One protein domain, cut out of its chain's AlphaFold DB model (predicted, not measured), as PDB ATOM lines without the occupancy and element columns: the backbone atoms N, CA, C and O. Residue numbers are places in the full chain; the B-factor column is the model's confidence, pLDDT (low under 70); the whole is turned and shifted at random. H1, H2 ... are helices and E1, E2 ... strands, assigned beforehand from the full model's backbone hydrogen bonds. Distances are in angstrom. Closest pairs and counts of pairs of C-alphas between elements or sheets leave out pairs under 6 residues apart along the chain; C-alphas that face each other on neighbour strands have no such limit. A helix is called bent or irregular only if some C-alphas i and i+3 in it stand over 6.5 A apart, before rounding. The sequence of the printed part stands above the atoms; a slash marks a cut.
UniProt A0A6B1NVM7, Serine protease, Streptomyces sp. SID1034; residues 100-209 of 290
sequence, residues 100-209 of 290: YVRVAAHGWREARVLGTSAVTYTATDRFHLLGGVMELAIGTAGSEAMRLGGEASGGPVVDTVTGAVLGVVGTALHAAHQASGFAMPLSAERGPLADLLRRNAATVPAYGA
ATOM      1  N   TYR A 100     -54.000  11.340 -24.579       94.25
ATOM      2  CA  TYR A 100     -54.985  10.349 -24.150       94.25
ATOM      3  C   TYR A 100     -54.311   9.012 -23.871       94.25
ATOM      4  O   TYR A 100     -53.500   8.525 -24.655       94.25
ATOM      5  N   VAL A 101     -54.700   8.408 -22.757       95.56
ATOM      6  CA  VAL A 101     -54.190   7.116 -22.309       95.56
ATOM      7  C   VAL A 101     -55.341   6.214 -21.903       95.56
ATOM      8  O   VAL A 101     -56.446   6.673 -21.618       95.56
ATOM      9  N   ARG A 102     -55.083   4.912 -21.853       95.25
ATOM     10  CA  ARG A 102     -55.976   3.910 -21.283       95.25
ATOM     11  C   ARG A 102     -55.355   3.319 -20.032       95.25
ATOM     12  O   ARG A 102     -54.167   3.018 -20.009       95.25
ATOM     13  N   VAL A 103     -56.178   3.123 -19.010       93.44
ATOM     14  CA  VAL A 103     -55.753   2.579 -17.719       93.44
ATOM     15  C   VAL A 103     -56.703   1.478 -17.271       93.44
ATOM     16  O   VAL A 103     -57.914   1.563 -17.493       93.44
ATOM     17  N   ALA A 104     -56.154   0.442 -16.643       89.00
ATOM     18  CA  ALA A 104     -56.917  -0.635 -16.028       89.00
ATOM     19  C   ALA A 104     -57.427  -0.214 -14.636       89.00
ATOM     20  O   ALA A 104     -56.756  -0.400 -13.628       89.00
ATOM     21  N   ALA A 105     -58.625   0.368 -14.586       86.50
ATOM     22  CA  ALA A 105     -59.237   0.942 -13.390       86.50
ATOM     23  C   ALA A 105     -60.733   0.568 -13.341       86.50
ATOM     24  O   ALA A 105     -61.583   1.277 -13.887       86.50
ATOM     25  N   HIS A 106     -61.061  -0.584 -12.739       81.06
ATOM     26  CA  HIS A 106     -62.374  -1.245 -12.874       81.06
ATOM     27  C   HIS A 106     -62.773  -1.449 -14.346       81.06
ATOM     28  O   HIS A 106     -63.806  -0.965 -14.819       81.06
ATOM     29  N   GLY A 107     -61.902  -2.150 -15.074       85.31
ATOM     30  CA  GLY A 107     -61.940  -2.253 -16.530       85.31
ATOM     31  C   GLY A 107     -61.087  -1.183 -17.206       85.31
ATOM     32  O   GLY A 107     -60.539  -0.291 -16.562       85.31
ATOM     33  N   TRP A 108     -60.943  -1.284 -18.524       90.62
ATOM     34  CA  TRP A 108     -60.179  -0.301 -19.283       90.62
ATOM     35  C   TRP A 108     -60.950   1.006 -19.414       90.62
ATOM     36  O   TRP A 108     -62.080   1.018 -19.903       90.62
ATOM     37  N   ARG A 109     -60.309   2.104 -19.022       92.19
ATOM     38  CA  ARG A 109     -60.868   3.455 -19.079       92.19
ATOM     39  C   ARG A 109     -59.914   4.392 -19.779       92.19
ATOM     40  O   ARG A 109     -58.708   4.273 -19.598       92.19
ATOM     41  N   GLU A 110     -60.462   5.323 -20.542       94.50
ATOM     42  CA  GLU A 110     -59.681   6.446 -21.044       94.50
ATOM     43  C   GLU A 110     -59.449   7.464 -19.925       94.50
ATOM     44  O   GLU A 110     -60.327   7.728 -19.098       94.50
ATOM     45  N   ALA A 111     -58.246   8.017 -19.911       95.75
ATOM     46  CA  ALA A 111     -57.813   9.102 -19.054       95.75
ATOM     47  C   ALA A 111     -56.970  10.075 -19.882       95.75
ATOM     48  O   ALA A 111     -56.572   9.780 -21.013       95.75
ATOM     49  N   ARG A 112     -56.696  11.246 -19.318       96.50
ATOM     50  CA  ARG A 112     -55.869  12.269 -19.954       96.50
ATOM     51  C   ARG A 112     -54.688  12.618 -19.068       96.50
ATOM     52  O   ARG A 112     -54.872  12.823 -17.872       96.50
ATOM     53  N   VAL A 113     -53.502  12.716 -19.653       96.25
ATOM     54  CA  VAL A 113     -52.309  13.190 -18.942       96.25
ATOM     55  C   VAL A 113     -52.447  14.694 -18.723       96.25
ATOM     56  O   VAL A 113     -52.687  15.434 -19.673       96.25
ATOM     57  N   LEU A 114     -52.334  15.155 -17.483       95.94
ATOM     58  CA  LEU A 114     -52.413  16.577 -17.134       95.94
ATOM     59  C   LEU A 114     -51.038  17.243 -17.081       95.94
ATOM     60  O   LEU A 114     -50.920  18.438 -17.334       95.94
ATOM     61  N   GLY A 115     -50.011  16.463 -16.768       93.94
ATOM     62  CA  GLY A 115     -48.653  16.930 -16.544       93.94
ATOM     63  C   GLY A 115     -47.880  15.926 -15.704       93.94
ATOM     64  O   GLY A 115     -48.286  14.768 -15.580       93.94
ATOM     65  N   THR A 116     -46.776  16.383 -15.119       94.06
ATOM     66  CA  THR A 116     -45.990  15.597 -14.167       94.06
ATOM     67  C   THR A 116     -45.782  16.373 -12.876       94.06
ATOM     68  O   THR A 116     -45.699  17.601 -12.902       94.06
ATOM     69  N   SER A 117     -45.670  15.647 -11.769       93.69
ATOM     70  CA  SER A 117     -45.441  16.206 -10.439       93.69
ATOM     71  C   SER A 117     -44.422  15.401  -9.650       93.69
ATOM     72  O   SER A 117     -44.172  14.222  -9.911       93.69
ATOM     73  N   ALA A 118     -43.832  16.068  -8.660       94.69
ATOM     74  CA  ALA A 118     -43.124  15.395  -7.586       94.69
ATOM     75  C   ALA A 118     -44.141  14.910  -6.548       94.69
ATOM     76  O   ALA A 118     -45.001  15.678  -6.110       94.69
ATOM     77  N   VAL A 119     -44.036  13.645  -6.152       96.75
ATOM     78  CA  VAL A 119     -44.933  13.019  -5.177       96.75
ATOM     79  C   VAL A 119     -44.134  12.307  -4.095       96.75
ATOM     80  O   VAL A 119     -42.986  11.913  -4.295       96.75
ATOM     81  N   THR A 120     -44.758  12.129  -2.939       97.31
ATOM     82  CA  THR A 120     -44.247  11.275  -1.869       97.31
ATOM     83  C   THR A 120     -44.915   9.912  -1.965       97.31
ATOM     84  O   THR A 120     -46.140   9.815  -1.897       97.31
ATOM     85  N   TYR A 121     -44.110   8.866  -2.119       96.75
ATOM     86  CA  TYR A 121     -44.520   7.477  -1.991       96.75
ATOM     87  C   TYR A 121     -44.310   7.005  -0.550       96.75
ATOM     88  O   TYR A 121     -43.225   7.161   0.015       96.75
ATOM     89  N   THR A 122     -45.360   6.448   0.051       92.94
ATOM     90  CA  THR A 122     -45.347   5.936   1.424       92.94
ATOM     91  C   THR A 122     -45.142   4.419   1.424       92.94
ATOM     92  O   THR A 122     -46.118   3.669   1.350       92.94
ATOM     93  N   ALA A 123     -43.888   3.966   1.479       92.94
ATOM     94  CA  ALA A 123     -43.571   2.553   1.672       92.94
ATOM     95  C   ALA A 123     -43.637   2.174   3.162       92.94
ATOM     96  O   ALA A 123     -43.693   3.037   4.044       92.94
ATOM     97  N   THR A 124     -43.643   0.874   3.445       90.19
ATOM     98  CA  THR A 124     -43.739   0.319   4.802       90.19
ATOM     99  C   THR A 124     -42.515   0.664   5.653       90.19
ATOM    100  O   THR A 124     -42.638   0.842   6.864       90.19
ATOM    101  N   ASP A 125     -41.337   0.766   5.038       88.44
ATOM    102  CA  ASP A 125     -40.080   1.079   5.718       88.44
ATOM    103  C   ASP A 125     -39.839   2.593   5.850       88.44
ATOM    104  O   ASP A 125     -39.443   3.064   6.920       88.44
ATOM    105  N   ARG A 126     -40.065   3.362   4.775       92.75
ATOM    106  CA  ARG A 126     -39.802   4.807   4.709       92.75
ATOM    107  C   ARG A 126     -40.578   5.520   3.596       92.75
ATOM    108  O   ARG A 126     -41.278   4.930   2.780       92.75
ATOM    109  N   PHE A 127     -40.402   6.838   3.535       95.25
ATOM    110  CA  PHE A 127     -40.925   7.674   2.457       95.25
ATOM    111  C   PHE A 127     -39.913   7.832   1.321       95.25
ATOM    112  O   PHE A 127     -38.721   8.030   1.563       95.25
ATOM    113  N   HIS A 128     -40.410   7.816   0.085       96.31
ATOM    114  CA  HIS A 128     -39.629   8.044  -1.128       96.31
ATOM    115  C   HIS A 128     -40.173   9.258  -1.883       96.31
ATOM    116  O   HIS A 128     -41.380   9.386  -2.075       96.31
ATOM    117  N   LEU A 129     -39.290  10.150  -2.332       96.50
ATOM    118  CA  LEU A 129     -39.662  11.243  -3.228       96.50
ATOM    119  C   LEU A 129     -39.505  10.775  -4.671       96.50
ATOM    120  O   LEU A 129     -38.398  10.449  -5.097       96.50
ATOM    121  N   LEU A 130     -40.609  10.757  -5.412       95.62
ATOM    122  CA  LEU A 130     -40.643  10.357  -6.815       95.62
ATOM    123  C   LEU A 130     -40.843  11.594  -7.691       95.62
ATOM    124  O   LEU A 130     -41.764  12.379  -7.469       95.62
ATOM    125  N   GLY A 131     -39.973  11.766  -8.686       92.38
ATOM    126  CA  GLY A 131     -40.075  12.828  -9.689       92.38
ATOM    127  C   GLY A 131     -40.697  12.329 -10.992       92.38
ATOM    128  O   GLY A 131     -40.668  11.136 -11.286       92.38
ATOM    129  N   GLY A 132     -41.244  13.248 -11.791       91.88
ATOM    130  CA  GLY A 132     -41.760  12.925 -13.126       91.88
ATOM    131  C   GLY A 132     -42.990  12.010 -13.124       91.88
ATOM    132  O   GLY A 132     -43.276  11.377 -14.138       91.88
ATOM    133  N   VAL A 133     -43.713  11.921 -12.005       95.69
ATOM    134  CA  VAL A 133     -44.926  11.103 -11.897       95.69
ATOM    135  C   VAL A 133     -46.050  11.789 -12.655       95.69
ATOM    136  O   VAL A 133     -46.352  12.953 -12.406       95.69
ATOM    137  N   MET A 134     -46.666  11.071 -13.589       96.00
ATOM    138  CA  MET A 134     -47.765  11.587 -14.393       96.00
ATOM    139  C   MET A 134     -49.017  11.789 -13.554       96.00
ATOM    140  O   MET A 134     -49.420  10.896 -12.808       96.00
ATOM    141  N   GLU A 135     -49.682  12.917 -13.771       96.06
ATOM    142  CA  GLU A 135     -51.025  13.167 -13.260       96.06
ATOM    143  C   GLU A 135     -52.075  12.820 -14.299       96.06
ATOM    144  O   GLU A 135     -51.977  13.214 -15.464       96.06
ATOM    145  N   LEU A 136     -53.106  12.107 -13.859       96.12
ATOM    146  CA  LEU A 136     -54.167  11.619 -14.724       96.12
ATOM    147  C   LEU A 136     -55.496  12.280 -14.367       96.12
ATOM    148  O   LEU A 136     -55.962  12.206 -13.232       96.12
ATOM    149  N   ALA A 137     -56.159  12.850 -15.369       95.88
ATOM    150  CA  ALA A 137     -57.583  13.132 -15.316       95.88
ATOM    151  C   ALA A 137     -58.356  11.890 -15.752       95.88
ATOM    152  O   ALA A 137     -58.300  11.478 -16.912       95.88
ATOM    153  N   ILE A 138     -59.107  11.314 -14.818       94.12
ATOM    154  CA  ILE A 138     -59.963  10.153 -15.036       94.12
ATOM    155  C   ILE A 138     -61.313  10.384 -14.349       94.12
ATOM    156  O   ILE A 138     -61.399  11.093 -13.345       94.12
ATOM    157  N   GLY A 139     -62.384   9.813 -14.903       92.50
ATOM    158  CA  GLY A 139     -63.718   9.909 -14.303       92.50
ATOM    159  C   GLY A 139     -63.795   9.255 -12.918       92.50
ATOM    160  O   GLY A 139     -62.956   8.423 -12.570       92.50
ATOM    161  N   THR A 140     -64.844   9.573 -12.155       90.44
ATOM    162  CA  THR A 140     -65.008   9.183 -10.740       90.44
ATOM    163  C   THR A 140     -64.746   7.702 -10.482       90.44
ATOM    164  O   THR A 140     -63.922   7.376  -9.644       90.44
ATOM    165  N   ALA A 141     -65.359   6.793 -11.248       87.50
ATOM    166  CA  ALA A 141     -65.151   5.355 -11.059       87.50
ATOM    167  C   ALA A 141     -63.689   4.913 -11.268       87.50
ATOM    168  O   ALA A 141     -63.246   3.952 -10.648       87.50
ATOM    169  N   GLY A 142     -62.941   5.594 -12.140       88.88
ATOM    170  CA  GLY A 142     -61.514   5.332 -12.309       88.88
ATOM    171  C   GLY A 142     -60.680   5.925 -11.176       88.88
ATOM    172  O   GLY A 142     -59.764   5.270 -10.698       88.88
ATOM    173  N   SER A 143     -61.052   7.115 -10.704       90.50
ATOM    174  CA  SER A 143     -60.431   7.750  -9.540       90.50
ATOM    175  C   SER A 143     -60.615   6.912  -8.267       90.50
ATOM    176  O   SER A 143     -59.656   6.715  -7.527       90.50
ATOM    177  N   GLU A 144     -61.794   6.312  -8.060       91.00
ATOM    178  CA  GLU A 144     -62.034   5.358  -6.967       91.00
ATOM    179  C   GLU A 144     -61.126   4.125  -7.053       91.00
ATOM    180  O   GLU A 144     -60.584   3.696  -6.037       91.00
ATOM    181  N   ALA A 145     -60.904   3.587  -8.258       89.31
ATOM    182  CA  ALA A 145     -60.016   2.439  -8.458       89.31
ATOM    183  C   ALA A 145     -58.543   2.758  -8.139       89.31
ATOM    184  O   ALA A 145     -57.767   1.845  -7.861       89.31
ATOM    185  N   MET A 146     -58.168   4.040  -8.217       91.31
ATOM    186  CA  MET A 146     -56.819   4.562  -7.975       91.31
ATOM    187  C   MET A 146     -56.613   5.072  -6.544       91.31
ATOM    188  O   MET A 146     -55.556   5.617  -6.232       91.31
ATOM    189  N   ARG A 147     -57.597   4.901  -5.655       89.38
ATOM    190  CA  ARG A 147     -57.399   5.153  -4.226       89.38
ATOM    191  C   ARG A 147     -56.438   4.125  -3.632       89.38
ATOM    192  O   ARG A 147     -56.303   3.016  -4.149       89.38
ATOM    193  N   LEU A 148     -55.784   4.503  -2.534       88.75
ATOM    194  CA  LEU A 148     -54.854   3.649  -1.793       88.75
ATOM    195  C   LEU A 148     -55.446   2.251  -1.543       88.75
ATOM    196  O   LEU A 148     -56.578   2.133  -1.070       88.75
ATOM    197  N   GLY A 149     -54.676   1.203  -1.858       79.69
ATOM    198  CA  GLY A 149     -55.123  -0.191  -1.746       79.69
ATOM    199  C   GLY A 149     -56.123  -0.647  -2.820       79.69
ATOM    200  O   GLY A 149     -56.622  -1.770  -2.750       79.69
ATOM    201  N   GLY A 150     -56.431   0.201  -3.804       81.00
ATOM    202  CA  GLY A 150     -57.263  -0.137  -4.954       81.00
ATOM    203  C   GLY A 150     -56.572  -1.088  -5.935       81.00
ATOM    204  O   GLY A 150     -55.352  -1.087  -6.097       81.00
ATOM    205  N   GLU A 151     -57.374  -1.880  -6.649       82.94
ATOM    206  CA  GLU A 151     -56.889  -2.917  -7.576       82.94
ATOM    207  C   GLU A 151     -56.141  -2.357  -8.801       82.94
ATOM    208  O   GLU A 151     -55.465  -3.110  -9.500       82.94
ATOM    209  N   ALA A 152     -56.245  -1.050  -9.071       91.12
ATOM    210  CA  ALA A 152     -55.533  -0.411 -10.175       91.12
ATOM    211  C   ALA A 152     -54.030  -0.236  -9.900       91.12
ATOM    212  O   ALA A 152     -53.289  -0.005 -10.854       91.12
ATOM    213  N   SER A 153     -53.572  -0.336  -8.641       95.25
ATOM    214  CA  SER A 153     -52.146  -0.200  -8.303       95.25
ATOM    215  C   SER A 153     -51.308  -1.191  -9.109       95.25
ATOM    216  O   SER A 153     -51.662  -2.364  -9.219       95.25
ATOM    217  N   GLY A 154     -50.231  -0.708  -9.721       96.56
ATOM    218  CA  GLY A 154     -49.340  -1.498 -10.567       96.56
ATOM    219  C   GLY A 154     -49.834  -1.744 -11.997       96.56
ATOM    220  O   GLY A 154     -49.088  -2.278 -12.819       96.56
ATOM    221  N   GLY A 155     -51.056  -1.324 -12.337       95.56
ATOM    222  CA  GLY A 155     -51.603  -1.467 -13.682       95.56
ATOM    223  C   GLY A 155     -50.898  -0.571 -14.714       95.56
ATOM    224  O   GLY A 155     -50.453   0.529 -14.375       95.56
ATOM    225  N   PRO A 156     -50.809  -0.992 -15.989       96.56
ATOM    226  CA  PRO A 156     -50.201  -0.187 -17.042       96.56
ATOM    227  C   PRO A 156     -51.075   1.014 -17.425       96.56
ATOM    228  O   PRO A 156     -52.300   0.911 -17.560       96.56
ATOM    229  N   VAL A 157     -50.414   2.138 -17.691       96.12
ATOM    230  CA  VAL A 157     -50.969   3.288 -18.411       96.12
ATOM    231  C   VAL A 157     -50.504   3.201 -19.853       96.12
ATOM    232  O   VAL A 157     -49.307   3.244 -20.113       96.12
ATOM    233  N   VAL A 158     -51.437   3.059 -20.786       95.69
ATOM    234  CA  VAL A 158     -51.151   2.720 -22.184       95.69
ATOM    235  C   VAL A 158     -51.536   3.871 -23.103       95.69
ATOM    236  O   VAL A 158     -52.631   4.413 -22.983       95.69
ATOM    237  N   ASP A 159     -50.671   4.226 -24.043       94.06
ATOM    238  CA  ASP A 159     -50.982   5.182 -25.105       94.06
ATOM    239  C   ASP A 159     -52.128   4.658 -25.989       94.06
ATOM    240  O   ASP A 159     -52.112   3.508 -26.437       94.06
ATOM    241  N   THR A 160     -53.147   5.482 -26.242       93.12
ATOM    242  CA  THR A 160     -54.325   5.046 -27.015       93.12
ATOM    243  C   THR A 160     -54.041   4.827 -28.499       93.12
ATOM    244  O   THR A 160     -54.823   4.143 -29.161       93.12
ATOM    245  N   VAL A 161     -52.953   5.396 -29.021       92.12
ATOM    246  CA  VAL A 161     -52.576   5.346 -30.434       92.12
ATOM    247  C   VAL A 161     -51.595   4.210 -30.687       92.12
ATOM    248  O   VAL A 161     -51.815   3.402 -31.587       92.12
ATOM    249  N   THR A 162     -50.511   4.141 -29.915       92.38
ATOM    250  CA  THR A 162     -49.429   3.174 -30.158       92.38
ATOM    251  C   THR A 162     -49.610   1.868 -29.396       92.38
ATOM    252  O   THR A 162     -49.023   0.857 -29.778       92.38
ATOM    253  N   GLY A 163     -50.410   1.866 -28.324       93.38
ATOM    254  CA  GLY A 163     -50.530   0.720 -27.425       93.38
ATOM    255  C   GLY A 163     -49.303   0.505 -26.530       93.38
ATOM    256  O   GLY A 163     -49.240  -0.511 -25.838       93.38
ATOM    257  N   ALA A 164     -48.338   1.433 -26.529       95.50
ATOM    258  CA  ALA A 164     -47.163   1.366 -25.670       95.50
ATOM    259  C   ALA A 164     -47.483   1.796 -24.234       95.50
ATOM    260  O   ALA A 164     -48.253   2.729 -24.000       95.50
ATOM    261  N   VAL A 165     -46.870   1.126 -23.262       96.94
ATOM    262  CA  VAL A 165     -46.960   1.484 -21.848       96.94
ATOM    263  C   VAL A 165     -46.112   2.723 -21.591       96.94
ATOM    264  O   VAL A 165     -44.922   2.759 -21.897       96.94
ATOM    265  N   LEU A 166     -46.746   3.731 -21.009       95.50
ATOM    266  CA  LEU A 166     -46.179   5.028 -20.663       95.50
ATOM    267  C   LEU A 166     -45.786   5.130 -19.189       95.50
ATOM    268  O   LEU A 166     -44.936   5.931 -18.813       95.50
ATOM    269  N   GLY A 167     -46.415   4.318 -18.345       95.81
ATOM    270  CA  GLY A 167     -46.135   4.282 -16.921       95.81
ATOM    271  C   GLY A 167     -46.988   3.258 -16.195       95.81
ATOM    272  O   GLY A 167     -47.730   2.486 -16.806       95.81
ATOM    273  N   VAL A 168     -46.872   3.272 -14.876       97.38
ATOM    274  CA  VAL A 168     -47.488   2.303 -13.972       97.38
ATOM    275  C   VAL A 168     -48.286   3.042 -12.921       97.38
ATOM    276  O   VAL A 168     -47.757   3.930 -12.260       97.38
ATOM    277  N   VAL A 169     -49.553   2.691 -12.746       97.12
ATOM    278  CA  VAL A 169     -50.418   3.325 -11.747       97.12
ATOM    279  C   VAL A 169     -49.849   3.121 -10.344       97.12
ATOM    280  O   VAL A 169     -49.504   2.003  -9.963       97.12
ATOM    281  N   GLY A 170     -49.788   4.196  -9.561       95.81
ATOM    282  CA  GLY A 170     -49.480   4.144  -8.133       95.81
ATOM    283  C   GLY A 170     -50.624   4.753  -7.333       95.81
ATOM    284  O   GLY A 170     -51.161   5.788  -7.728       95.81
ATOM    285  N   THR A 171     -51.007   4.117  -6.225       94.81
ATOM    286  CA  THR A 171     -52.144   4.573  -5.404       94.81
ATOM    287  C   THR A 171     -51.717   5.024  -4.005       94.81
ATOM    288  O   THR A 171     -52.385   5.861  -3.401       94.81
ATOM    289  N   ALA A 172     -50.548   4.588  -3.528       94.62
ATOM    290  CA  ALA A 172     -49.884   5.102  -2.325       94.62
ATOM    291  C   ALA A 172     -49.058   6.392  -2.543       94.62
ATOM    292  O   ALA A 172     -48.006   6.582  -1.930       94.62
ATOM    293  N   LEU A 173     -49.515   7.281  -3.429       95.06
ATOM    294  CA  LEU A 173     -48.798   8.497  -3.829       95.06
ATOM    295  C   LEU A 173     -49.517   9.755  -3.334       95.06
ATOM    296  O   LEU A 173     -50.727   9.891  -3.497       95.06
ATOM    297  N   HIS A 174     -48.758  10.686  -2.755       93.81
ATOM    298  CA  HIS A 174     -49.261  11.968  -2.262       93.81
ATOM    299  C   HIS A 174     -48.553  13.151  -2.926       93.81
ATOM    300  O   HIS A 174     -47.325  13.233  -2.917       93.81
ATOM    301  N   ALA A 175     -49.336  14.099  -3.441       92.69
ATOM    302  CA  ALA A 175     -48.872  15.410  -3.891       92.69
ATOM    303  C   ALA A 175     -49.378  16.514  -2.946       92.69
ATOM    304  O   ALA A 175     -50.233  16.279  -2.092       92.69
ATOM    305  N   ALA A 176     -48.870  17.737  -3.120       87.88
ATOM    306  CA  ALA A 176     -49.337  18.909  -2.371       87.88
ATOM    307  C   ALA A 176     -50.781  19.322  -2.725       87.88
ATOM    308  O   ALA A 176     -51.404  20.094  -1.996       87.88
ATOM    309  N   HIS A 177     -51.313  18.814  -3.836       87.94
ATOM    310  CA  HIS A 177     -52.662  19.066  -4.330       87.94
ATOM    311  C   HIS A 177     -53.407  17.756  -4.596       87.94
ATOM    312  O   HIS A 177     -52.823  16.675  -4.669       87.94
ATOM    313  N   GLN A 178     -54.725  17.861  -4.742       85.69
ATOM    314  CA  GLN A 178     -55.569  16.719  -5.067       85.69
ATOM    315  C   GLN A 178     -55.428  16.357  -6.550       85.69
ATOM    316  O   GLN A 178     -55.607  17.213  -7.416       85.69
ATOM    317  N   ALA A 179     -55.182  15.079  -6.834       88.88
ATOM    318  CA  ALA A 179     -55.178  14.521  -8.181       88.88
ATOM    319  C   ALA A 179     -56.119  13.312  -8.262       88.88
ATOM    320  O   ALA A 179     -56.348  12.623  -7.266       88.88
ATOM    321  N   SER A 180     -56.658  13.042  -9.452       89.69
ATOM    322  CA  SER A 180     -57.566  11.904  -9.666       89.69
ATOM    323  C   SER A 180     -56.835  10.567  -9.809       89.69
ATOM    324  O   SER A 180     -57.478   9.523  -9.714       89.69
ATOM    325  N   GLY A 181     -55.521  10.595 -10.046       93.69
ATOM    326  CA  GLY A 181     -54.690   9.415 -10.242       93.69
ATOM    327  C   GLY A 181     -53.255   9.770 -10.614       93.69
ATOM    328  O   GLY A 181     -53.007  10.809 -11.233       93.69
ATOM    329  N   PHE A 182     -52.331   8.879 -10.267       96.12
ATOM    330  CA  PHE A 182     -50.908   9.026 -10.547       96.12
ATOM    331  C   PHE A 182     -50.358   7.804 -11.274       96.12
ATOM    332  O   PHE A 182     -50.797   6.675 -11.040       96.12
ATOM    333  N   ALA A 183     -49.361   8.028 -12.126       96.50
ATOM    334  CA  ALA A 183     -48.617   6.952 -12.757       96.50
ATOM    335  C   ALA A 183     -47.113   7.232 -12.799       96.50
ATOM    336  O   ALA A 183     -46.661   8.273 -13.270       96.50
ATOM    337  N   MET A 184     -46.343   6.277 -12.294       96.19
ATOM    338  CA  MET A 184     -44.890   6.319 -12.220       96.19
ATOM    339  C   MET A 184     -44.301   6.052 -13.608       96.19
ATOM    340  O   MET A 184     -44.767   5.134 -14.295       96.19
ATOM    341  N   PRO A 185     -43.308   6.841 -14.046       94.31
ATOM    342  CA  PRO A 185     -42.678   6.643 -15.341       94.31
ATOM    343  C   PRO A 185     -41.851   5.352 -15.358       94.31
ATOM    344  O   PRO A 185     -41.314   4.914 -14.343       94.31
ATOM    345  N   LEU A 186     -41.710   4.767 -16.546       93.75
ATOM    346  CA  LEU A 186     -40.834   3.623 -16.793       93.75
ATOM    347  C   LEU A 186     -39.522   4.100 -17.416       93.75
ATOM    348  O   LEU A 186     -39.274   3.899 -18.601       93.75
ATOM    349  N   SER A 187     -38.684   4.755 -16.615       90.25
ATOM    350  CA  SER A 187     -37.373   5.235 -17.051       90.25
ATOM    351  C   SER A 187     -36.292   4.910 -16.024       90.25
ATOM    352  O   SER A 187     -36.484   5.022 -14.815       90.25
ATOM    353  N   ALA A 188     -35.138   4.466 -16.517       90.69
ATOM    354  CA  ALA A 188     -33.949   4.243 -15.711       90.69
ATOM    355  C   ALA A 188     -32.704   4.293 -16.593       90.69
ATOM    356  O   ALA A 188     -32.679   3.718 -17.679       90.69
ATOM    357  N   GLU A 189     -31.647   4.914 -16.078       89.06
ATOM    358  CA  GLU A 189     -30.344   4.967 -16.750       89.06
ATOM    359  C   GLU A 189     -29.543   3.673 -16.559       89.06
ATOM    360  O   GLU A 189     -28.746   3.274 -17.410       89.06
ATOM    361  N   ARG A 190     -29.708   3.016 -15.404       93.69
ATOM    362  CA  ARG A 190     -28.937   1.833 -14.999       93.69
ATOM    363  C   ARG A 190     -29.769   0.899 -14.128       93.69
ATOM    364  O   ARG A 190     -30.798   1.285 -13.580       93.69
ATOM    365  N   GLY A 191     -29.266  -0.321 -13.967       96.88
ATOM    366  CA  GLY A 191     -29.837  -1.322 -13.075       96.88
ATOM    367  C   GLY A 191     -30.956  -2.153 -13.712       96.88
ATOM    368  O   GLY A 191     -31.171  -2.084 -14.926       96.88
ATOM    369  N   PRO A 192     -31.679  -2.936 -12.893       97.56
ATOM    370  CA  PRO A 192     -32.614  -3.950 -13.376       97.56
ATOM    371  C   PRO A 192     -33.717  -3.405 -14.289       97.56
ATOM    372  O   PRO A 192     -34.056  -4.042 -15.286       97.56
ATOM    373  N   LEU A 193     -34.242  -2.208 -13.989       97.50
ATOM    374  CA  LEU A 193     -35.250  -1.557 -14.826       97.50
ATOM    375  C   LEU A 193     -34.676  -1.170 -16.194       97.50
ATOM    376  O   LEU A 193     -35.277  -1.497 -17.210       97.50
ATOM    377  N   ALA A 194     -33.490  -0.559 -16.245       96.88
ATOM    378  CA  ALA A 194     -32.844  -0.204 -17.511       96.88
ATOM    379  C   ALA A 194     -32.564  -1.447 -18.377       96.88
ATOM    380  O   ALA A 194     -32.747  -1.425 -19.596       96.88
ATOM    381  N   ASP A 195     -32.163  -2.556 -17.748       97.25
ATOM    382  CA  ASP A 195     -31.942  -3.823 -18.442       97.25
ATOM    383  C   ASP A 195     -33.234  -4.432 -18.986       97.25
ATOM    384  O   ASP A 195     -33.235  -4.962 -20.100       97.25
ATOM    385  N   LEU A 196     -34.331  -4.343 -18.232       97.62
ATOM    386  CA  LEU A 196     -35.653  -4.752 -18.694       97.62
ATOM    387  C   LEU A 196     -36.123  -3.903 -19.879       97.62
ATOM    388  O   LEU A 196     -36.533  -4.465 -20.889       97.62
ATOM    389  N   LEU A 197     -36.022  -2.574 -19.793       97.06
ATOM    390  CA  LEU A 197     -36.460  -1.667 -20.860       97.06
ATOM    391  C   LEU A 197     -35.691  -1.909 -22.164       97.06
ATOM    392  O   LEU A 197     -36.283  -1.947 -23.241       97.06
ATOM    393  N   ARG A 198     -34.380  -2.166 -22.074       96.19
ATOM    394  CA  ARG A 198     -33.556  -2.524 -23.238       96.19
ATOM    395  C   ARG A 198     -33.993  -3.848 -23.868       96.19
ATOM    396  O   ARG A 198     -34.059  -3.942 -25.091       96.19
ATOM    397  N   ARG A 199     -34.307  -4.861 -23.048       95.94
ATOM    398  CA  ARG A 199     -34.846  -6.142 -23.537       95.94
ATOM    399  C   ARG A 199     -36.221  -5.972 -24.169       95.94
ATOM    400  O   ARG A 199     -36.424  -6.489 -25.264       95.94
ATOM    401  N   ASN A 200     -37.127  -5.224 -23.538       97.19
ATOM    402  CA  ASN A 200     -38.445  -4.913 -24.091       97.19
ATOM    403  C   ASN A 200     -38.309  -4.284 -25.483       97.19
ATOM    404  O   ASN A 200     -38.859  -4.808 -26.447       97.19
ATOM    405  N   ALA A 201     -37.479  -3.246 -25.618       96.06
ATOM    406  CA  ALA A 201     -37.263  -2.564 -26.892       96.06
ATOM    407  C   ALA A 201     -36.703  -3.481 -27.999       96.06
ATOM    408  O   ALA A 201     -36.961  -3.251 -29.182       96.06
ATOM    409  N   ALA A 202     -35.934  -4.507 -27.625       94.44
ATOM    410  CA  ALA A 202     -35.326  -5.465 -28.545       94.44
ATOM    411  C   ALA A 202     -36.228  -6.659 -28.903       94.44
ATOM    412  O   ALA A 202     -36.001  -7.286 -29.935       94.44
ATOM    413  N   THR A 203     -37.240  -6.974 -28.086       93.25
ATOM    414  CA  THR A 203     -38.025  -8.221 -28.207       93.25
ATOM    415  C   THR A 203     -39.530  -8.008 -28.373       93.25
ATOM    416  O   THR A 203     -40.209  -8.884 -28.904       93.25
ATOM    417  N   VAL A 204     -40.060  -6.847 -27.978       95.44
ATOM    418  CA  VAL A 204     -41.494  -6.539 -27.981       95.44
ATOM    419  C   VAL A 204     -41.765  -5.408 -28.975       95.44
ATOM    420  O   VAL A 204     -41.435  -4.260 -28.687       95.44
ATOM    421  N   PRO A 205     -42.334  -5.687 -30.162       95.06
ATOM    422  CA  PRO A 205     -42.504  -4.681 -31.206       95.06
ATOM    423  C   PRO A 205     -43.395  -3.509 -30.786       95.06
ATOM    424  O   PRO A 205     -44.526  -3.700 -30.340       95.06
ATOM    425  N   ALA A 206     -42.898  -2.295 -31.011       95.44
ATOM    426  CA  ALA A 206     -43.644  -1.046 -30.891       95.44
ATOM    427  C   ALA A 206     -43.567  -0.248 -32.202       95.44
ATOM    428  O   ALA A 206     -42.647  -0.440 -33.005       95.44
ATOM    429  N   TYR A 207     -44.540   0.637 -32.438       92.75
ATOM    430  CA  TYR A 207     -44.727   1.321 -33.722       92.75
ATOM    431  C   TYR A 207     -45.110   2.794 -33.557       92.75
ATOM    432  O   TYR A 207     -45.420   3.269 -32.465       92.75
ATOM    433  N   GLY A 208     -45.136   3.514 -34.680       93.00
ATOM    434  CA  GLY A 208     -45.511   4.924 -34.708       93.00
ATOM    435  C   GLY A 208     -44.493   5.773 -33.952       93.00
ATOM    436  O   GLY A 208     -43.291   5.635 -34.170       93.00
ATOM    437  N   ALA A 209     -44.978   6.629 -33.053       92.19
ATOM    438  CA  ALA A 209     -44.123   7.468 -32.213       92.19
ATOM    439  C   ALA A 209     -43.266   6.664 -31.214       92.19
ATOM    440  O   ALA A 209     -42.288   7.195 -30.699       92.19
TER     441      ALA A 209
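AT A GLANCE: This is residues 100 to 209 of the 290 residues of the protein "Serine protease" of Streptomyces sp. SID1034 (UniProt A0A6B1NVM7). Look first for a small closed barrel of six antiparallel strands, from which the far part of the long, bent hairpin of E2 and E3 reaches out beyond the ring. The short helix H1 packs on the outside of the barrel, while H2 lies off it, with residues 198 to 203 sticking out free. The 110 printed residues hold two named helices and six named strands, in the order E1 E2 E3 H1 E4 E5 E6 H2, and the class is mixed, helices and strands. The whole is compact, with a radius of gyration of the C-alphas of 14.0 A, and spans 37 by 32 by 23 A.

HOW THE PARTS SIT: Start at the barrel: E1 (residues 100 to 104), E2 (108 to 122), E3 (127 to 137), E6 (182 to 185), E5 (165 to 170) and E4 (156 to 159) run round the ring and back to E1, with antiparallel neighbours throughout. E1 E2 E3 and E4 E5 E6 are each a meander, every strand the antiparallel neighbour of the one before. Look at N 101 and O 111, 2.9 A apart, for the hairpin of E1 and E2. E2 pairs with E1 over residues 108 to 112 and with E3 over 112 to 122, a staggered pairing; in the hairpin of E2 and E3, N 121 and O 128 are 2.8 A apart. E2 bends by 106 degrees at residue 117, and E3 by 78 degrees at residue 131. Residues 120 to 121 of E2 also pair, antiparallel, with residues 173 to 174. Next find N 134 and O 183, 2.8 A, between E3 and E6; N 184 and O 168, 2.7 A, in the hairpin of E5 and E6; N 157 and O 167, 2.8 A, in the hairpin of E4 and E5; and N 102 and O 158, 2.7 A, where E4 and E1 close the ring. H1, residues 140 to 145, is on the barrel and outside it, at a height over the sheet of 8.8 A; the closest C-alphas of H1 and E2 are those of Gly 142 and Arg 109, 7.1 A apart. H2, residues 192 to 203, is not on the barrel. In H1 and H2 every O i to N i+4 pair is within hydrogen-bond range.

IN THESE COORDINATES: Find C-alpha 100 at (-54.985, 10.349, -24.150), where E1 begins; it runs 13.8 A. E2 measures 26.2 A, E3 25.0 A and E5 14.2 A from first to last C-alpha. H2 runs 16.4 A, from C-alpha 192 at (-32.614, -3.950, -13.376) to C-alpha 203 at (-38.025, -8.221, -28.207).

THE WHOLE: The two C-alphas farthest apart, those of Asp 125 and Gly 208, are 41.0 A apart. The printed part has no cut; the link from E5 to E6, 11 residues, is long. The mean pLDDT of the printed part is 93.3, and no printed residue is under 70.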